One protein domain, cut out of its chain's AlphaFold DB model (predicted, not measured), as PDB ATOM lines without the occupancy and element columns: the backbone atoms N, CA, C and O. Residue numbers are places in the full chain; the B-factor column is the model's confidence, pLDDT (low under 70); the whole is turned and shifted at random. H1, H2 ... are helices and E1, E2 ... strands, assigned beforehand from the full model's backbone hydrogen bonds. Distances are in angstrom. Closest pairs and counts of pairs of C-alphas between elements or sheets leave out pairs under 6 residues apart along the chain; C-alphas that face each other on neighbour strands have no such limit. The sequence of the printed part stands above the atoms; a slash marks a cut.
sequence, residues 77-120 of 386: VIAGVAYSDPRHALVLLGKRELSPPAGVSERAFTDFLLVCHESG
ATOM      1  N   VAL A  77      17.378  22.680 -40.802       81.56
ATOM      2  CA  VAL A  77      16.156  23.499 -40.800       81.56
ATOM      3  C   VAL A  77      16.254  24.510 -39.666       81.56
ATOM      4  O   VAL A  77      16.389  24.117 -38.511       81.56
ATOM      5  N   ILE A  78      16.172  25.804 -39.978       83.00
ATOM      6  CA  ILE A  78      16.165  26.886 -38.984       83.00
ATOM      7  C   ILE A  78      14.874  27.680 -39.152       83.00
ATOM      8  O   ILE A  78      14.589  28.171 -40.241       83.00
ATOM      9  N   ALA A  79      14.087  27.789 -38.077       82.06
ATOM     10  CA  ALA A  79      12.798  28.491 -38.064       82.06
ATOM     11  C   ALA A  79      11.836  28.051 -39.192       82.06
ATOM     12  O   ALA A  79      11.155  28.868 -39.803       82.06
ATOM     13  N   GLY A  80      11.806  26.748 -39.499       83.25
ATOM     14  CA  GLY A  80      10.955  26.184 -40.555       83.25
ATOM     15  C   GLY A  80      11.495  26.345 -41.982       83.25
ATOM     16  O   GLY A  80      10.871  25.850 -42.916       83.25
ATOM     17  N   VAL A  81      12.659  26.975 -42.166       79.56
ATOM     18  CA  VAL A  81      13.323  27.098 -43.470       79.56
ATOM     19  C   VAL A  81      14.417  26.045 -43.582       79.56
ATOM     20  O   VAL A  81      15.323  26.000 -42.750       79.56
ATOM     21  N   ALA A  82      14.332  25.194 -44.605       82.44
ATOM     22  CA  ALA A  82      15.359  24.207 -44.912       82.44
ATOM     23  C   ALA A  82      16.527  24.850 -45.676       82.44
ATOM     24  O   ALA A  82      16.331  25.537 -46.676       82.44
ATOM     25  N   TYR A  83      17.744  24.583 -45.218       85.50
ATOM     26  CA  TYR A  83      19.000  25.007 -45.817       85.50
ATOM     27  C   TYR A  83      19.778  23.776 -46.251       85.50
ATOM     28  O   TYR A  83      20.111  22.929 -45.426       85.50
ATOM     29  N   SER A  84      20.098  23.692 -47.541       81.62
ATOM     30  CA  SER A  84      20.869  22.584 -48.119       81.62
ATOM     31  C   SER A  84      22.363  22.628 -47.773       81.62
ATOM     32  O   SER A  84      23.070  21.654 -47.992       81.62
ATOM     33  N   ASP A  85      22.864  23.754 -47.252       82.62
ATOM     34  CA  ASP A  85      24.227  23.871 -46.724       82.62
ATOM     35  C   ASP A  85      24.173  24.598 -45.365       82.62
ATOM     36  O   ASP A  85      23.717  25.749 -45.310       82.62
ATOM     37  N   PRO A  86      24.637  23.977 -44.262       76.38
ATOM     38  CA  PRO A  86      24.662  24.608 -42.942       76.38
ATOM     39  C   PRO A  86      25.515  25.889 -42.895       76.38
ATOM     40  O   PRO A  86      25.305  26.742 -42.033       76.38
ATOM     41  N   ARG A  87      26.428  26.096 -43.851       76.81
ATOM     42  CA  ARG A  87      27.204  27.338 -43.968       76.81
ATOM     43  C   ARG A  87      26.350  28.524 -44.405       76.81
ATOM     44  O   ARG A  87      26.578  29.635 -43.936       76.81
ATOM     45  N   HIS A  88      25.334  28.308 -45.243       75.88
ATOM     46  CA  HIS A  88      24.401  29.377 -45.619       75.88
ATOM     47  C   HIS A  88      23.555  29.830 -44.431       75.88
ATOM     48  O   HIS A  88      23.320  31.027 -44.271       75.88
ATOM     49  N   ALA A  89      23.182  28.896 -43.557       77.44
ATOM     50  CA  ALA A  89      22.564  29.228 -42.283       77.44
ATOM     51  C   ALA A  89      23.494  30.110 -41.431       77.44
ATOM     52  O   ALA A  89      23.084  31.183 -41.001       77.44
ATOM     53  N   LEU A  90      24.766  29.739 -41.262       74.00
ATOM     54  CA  LEU A  90      25.722  30.538 -40.477       74.00
ATOM     55  C   LEU A  90      25.971  31.934 -41.050       74.00
ATOM     56  O   LEU A  90      26.116  32.874 -40.280       74.00
ATOM     57  N   VAL A  91      25.992  32.107 -42.374       76.31
ATOM     58  CA  VAL A  91      26.142  33.436 -43.000       76.31
ATOM     59  C   VAL A  91      24.913  34.313 -42.750       76.31
ATOM     60  O   VAL A  91      25.044  35.518 -42.534       76.31
ATOM     61  N   LEU A  92      23.717  33.720 -42.751       70.81
ATOM     62  CA  LEU A  92      22.480  34.433 -42.432       70.81
ATOM     63  C   LEU A  92      22.391  34.789 -40.947       70.81
ATOM     64  O   LEU A  92      21.889  35.862 -40.615       70.81
ATOM     65  N   LEU A  93      22.921  33.930 -40.073       68.62
ATOM     66  CA  LEU A  93      23.021  34.213 -38.646       68.62
ATOM     67  C   LEU A  93      24.140  35.207 -38.319       68.62
ATOM     68  O   LEU A  93      23.928  36.088 -37.503       68.62
ATOM     69  N   GLY A  94      25.286  35.155 -38.995       68.19
ATOM     70  CA  GLY A  94      26.411  36.069 -38.766       68.19
ATOM     71  C   GLY A  94      26.158  37.510 -39.221       68.19
ATOM     72  O   GLY A  94      26.918  38.406 -38.865       68.19
ATOM     73  N   LYS A  95      25.099  37.752 -40.006       56.56
ATOM     74  CA  LYS A  95      24.669  39.098 -40.421       56.56
ATOM     75  C   LYS A  95      23.583  39.711 -39.541       56.56
ATOM     76  O   LYS A  95      23.233  40.870 -39.751       56.56
ATOM     77  N   ARG A  96      23.028  38.961 -38.592       52.41
ATOM     78  CA  ARG A  96      22.049  39.470 -37.631       52.41
ATOM     79  C   ARG A  96      22.616  39.317 -36.231       52.41
ATOM     80  O   ARG A  96      23.500  38.502 -36.009       52.41
ATOM     81  N   GLU A  97      22.177  40.187 -35.330       54.78
ATOM     82  CA  GLU A  97      22.594  40.184 -33.931       54.78
ATOM     83  C   GLU A  97      22.654  38.752 -33.386       54.78
ATOM     84  O   GLU A  97      21.759  37.952 -33.650       54.78
ATOM     85  N   LEU A  98      23.725  38.436 -32.651       76.75
ATOM     86  CA  LEU A  98      24.064  37.103 -32.128       76.75
ATOM     87  C   LEU A  98      23.063  36.564 -31.088       76.75
ATOM     88  O   LEU A  98      23.388  35.669 -30.310       76.75
ATOM     89  N   SER A  99      21.852  37.111 -31.038       81.38
ATOM     90  CA  SER A  99      20.797  36.631 -30.171       81.38
ATOM     91  C   SER A  99      20.237  35.305 -30.712       81.38
ATOM     92  O   SER A  99      19.962  35.172 -31.911       81.38
ATOM     93  N   PRO A 100      20.078  34.288 -29.847       85.19
ATOM     94  CA  PRO A 100      19.501  33.017 -30.254       85.19
ATOM     95  C   PRO A 100      18.070  33.231 -30.782       85.19
ATOM     96  O   PRO A 100      17.336  34.068 -30.243       85.19
ATOM     97  N   PRO A 101      17.631  32.474 -31.808       82.12
ATOM     98  CA  PRO A 101      16.249  32.518 -32.268       82.12
ATOM     99  C   PRO A 101      15.273  32.287 -31.111       82.12
ATOM    100  O   PRO A 101      15.537  31.469 -30.226       82.12
ATOM    101  N   ALA A 102      14.127  32.974 -31.131       84.56
ATOM    102  CA  ALA A 102      13.106  32.820 -30.100       84.56
ATOM    103  C   ALA A 102      12.750  31.334 -29.894       84.56
ATOM    104  O   ALA A 102      12.404  30.630 -30.842       84.56
ATOM    105  N   GLY A 103      12.853  30.861 -28.649       89.19
ATOM    106  CA  GLY A 103      12.597  29.463 -28.281       89.19
ATOM    107  C   GLY A 103      13.822  28.542 -28.296       89.19
ATOM    108  O   GLY A 103      13.704  27.393 -27.875       89.19
ATOM    109  N   VAL A 104      14.996  29.022 -28.711       89.44
ATOM    110  CA  VAL A 104      16.268  28.298 -28.571       89.44
ATOM    111  C   VAL A 104      17.007  28.832 -27.348       89.44
ATOM    112  O   VAL A 104      17.153  30.041 -27.179       89.44
ATOM    113  N   SER A 105      17.471  27.939 -26.470       93.75
ATOM    114  CA  SER A 105      18.302  28.362 -25.342       93.75
ATOM    115  C   SER A 105      19.666  28.839 -25.842       93.75
ATOM    116  O   SER A 105      20.237  28.270 -26.772       93.75
ATOM    117  N   GLU A 106      20.221  29.858 -25.189       87.38
ATOM    118  CA  GLU A 106      21.548  30.403 -25.505       87.38
ATOM    119  C   GLU A 106      22.637  29.316 -25.510       87.38
ATOM    120  O   GLU A 106      23.526  29.309 -26.361       87.38
ATOM    121  N   ARG A 107      22.504  28.317 -24.628       89.06
ATOM    122  CA  ARG A 107      23.393  27.154 -24.578       89.06
ATOM    123  C   ARG A 107      23.274  26.265 -25.818       89.06
ATOM    124  O   ARG A 107      24.290  25.958 -26.424       89.06
ATOM    125  N   ALA A 108      22.058  25.902 -26.233       88.12
ATOM    126  CA  ALA A 108      21.854  25.088 -27.434       88.12
ATOM    127  C   ALA A 108      22.315  25.817 -28.705       88.12
ATOM    128  O   ALA A 108      22.838  25.200 -29.631       88.12
ATOM    129  N   PHE A 109      22.147  27.138 -28.731       91.38
ATOM    130  CA  PHE A 109      22.641  27.978 -29.809       91.38
ATOM    131  C   PHE A 109      24.174  28.004 -29.867       91.38
ATOM    132  O   PHE A 109      24.756  27.817 -30.933       91.38
ATOM    133  N   THR A 110      24.829  28.152 -28.714       88.81
ATOM    134  CA  THR A 110      26.295  28.120 -28.602       88.81
ATOM    135  C   THR A 110      26.860  26.760 -29.010       88.81
ATOM    136  O   THR A 110      27.801  26.703 -29.798       88.81
ATOM    137  N   ASP A 111      26.248  25.666 -28.550       91.62
ATOM    138  CA  ASP A 111      26.658  24.305 -28.910       91.62
ATOM    139  C   ASP A 111      26.526  24.071 -30.426       91.62
ATOM    140  O   ASP A 111      27.421  23.507 -31.055       91.62
ATOM    141  N   PHE A 112      25.454  24.575 -31.051       88.94
ATOM    142  CA  PHE A 112      25.278  24.522 -32.505       88.94
ATOM    143  C   PHE A 112      26.370  25.292 -33.259       88.94
ATOM    144  O   PHE A 112      26.925  24.776 -34.234       88.94
ATOM    145  N   LEU A 113      26.707  26.508 -32.812       90.50
ATOM    146  CA  LEU A 113      27.786  27.299 -33.408       90.50
ATOM    147  C   LEU A 113      29.146  26.607 -33.258       90.50
ATOM    148  O   LEU A 113      29.937  26.610 -34.202       90.50
ATOM    149  N   LEU A 114      29.400  25.970 -32.112       89.81
ATOM    150  CA  LEU A 114      30.637  25.237 -31.855       89.81
ATOM    151  C   LEU A 114      30.775  24.022 -32.783       89.81
ATOM    152  O   LEU A 114      31.808  23.865 -33.435       89.81
ATOM    153  N   VAL A 115      29.709  23.229 -32.934       87.00
ATOM    154  CA  VAL A 115      29.666  22.088 -33.869       87.00
ATOM    155  C   VAL A 115      29.878  22.548 -35.312       87.00
ATOM    156  O   VAL A 115      30.613  21.917 -36.074       87.00
ATOM    157  N   CYS A 116      29.272  23.671 -35.695       84.12
ATOM    158  CA  CYS A 116      29.456  24.271 -37.011       84.12
ATOM    159  C   CYS A 116      30.904  24.718 -37.261       84.12
ATOM    160  O   CYS A 116      31.445  24.485 -38.343       84.12
ATOM    161  N   HIS A 117      31.538  25.334 -36.263       81.94
ATOM    162  CA  HIS A 117      32.926  25.785 -36.339       81.94
ATOM    163  C   HIS A 117      33.906  24.605 -36.434       81.94
ATOM    164  O   HIS A 117      34.816  24.602 -37.270       81.94
ATOM    165  N   GLU A 118      33.693  23.567 -35.627       83.69
ATOM    166  CA  GLU A 118      34.510  22.352 -35.634       83.69
ATOM    167  C   GLU A 118      34.366  21.577 -36.954       83.69
ATOM    168  O   GLU A 118      35.358  21.136 -37.540       83.69
ATOM    169  N   SER A 119      33.145  21.508 -37.492       78.44
ATOM    170  CA  SER A 119      32.863  20.865 -38.781       78.44
ATOM    171  C   SER A 119      33.418  21.660 -39.970       78.44
ATOM    172  O   SER A 119      33.893  21.072 -40.943       78.44
ATOM    173  N   GLY A 120      33.401  22.996 -39.898       74.94
ATOM    174  CA  GLY A 120      33.947  23.876 -40.934       74.94
ATOM    175  C   GLY A 120      35.474  23.832 -41.022       74.94
ATOM    176  O   GLY A 120      36.031  23.898 -42.116       74.94
TER     177      GLY A 120
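Overview. This is residues 77 to 120 of the 386 residues of an uncharacterized protein of Suillus luteus UH-Slu-Lm8-n1 (UniProt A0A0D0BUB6). Two helices, the short H1 and the longer H2, make an open V, nearest to each other at Pro 86 and Cys 116, and the long loop of residues 95 to 105 joins its two far ends. A small strand turn, residues 77 to 83 with E1, stands near H1 and away from H2, and the V is loosely formed, with few contacts between the helices. The printed part has 44 residues, with one named strand and two named helices in the order E1, H1, H2, and its class is mostly helix. The whole is compact, with a radius of gyration of the C-alphas of 10.1 A, and rounded, spanning 23 by 23 by 17 A.

Arrangement. E1, residues 81 to 83, pairs with no named strand, but its residues 81 to 82 pair antiparallel with residues 77 to 78. A tight link of 2 residues joins it to H1, residues 86 to 94; their closest C-alphas, those of Tyr 83 and Ala 89, are 6.6 A apart. H1 and H2, residues 106 to 120, are close but not clearly touching, the closest C-alphas being those of Pro 86 and Cys 116, 7.6 A apart. They run opposite ways at a steep tilt of 53 degrees. E1 and H2 are apart. In H1 and H2 every O i to N i+4 pair is within hydrogen-bond range.

Along the chain. E1 begins at C-alpha 81, (13.323, 27.098, -43.470), and is 6.5 A long from first to last C-alpha. H1 begins at C-alpha 86, (24.662, 24.608, -42.942), and is 12.3 A long. H2, 20.8 A long, ends at C-alpha 120, (33.947, 23.876, -40.934).

Size, cuts and confidence. The two C-alphas farthest apart, those of Gly 103 and Gly 120, are 25.4 A apart. The printed part has no cut. The link from H1 to H2, 11 residues, is long. The model's mean pLDDT over the printed part is 80.6, and residues 93 to 97 are under 70.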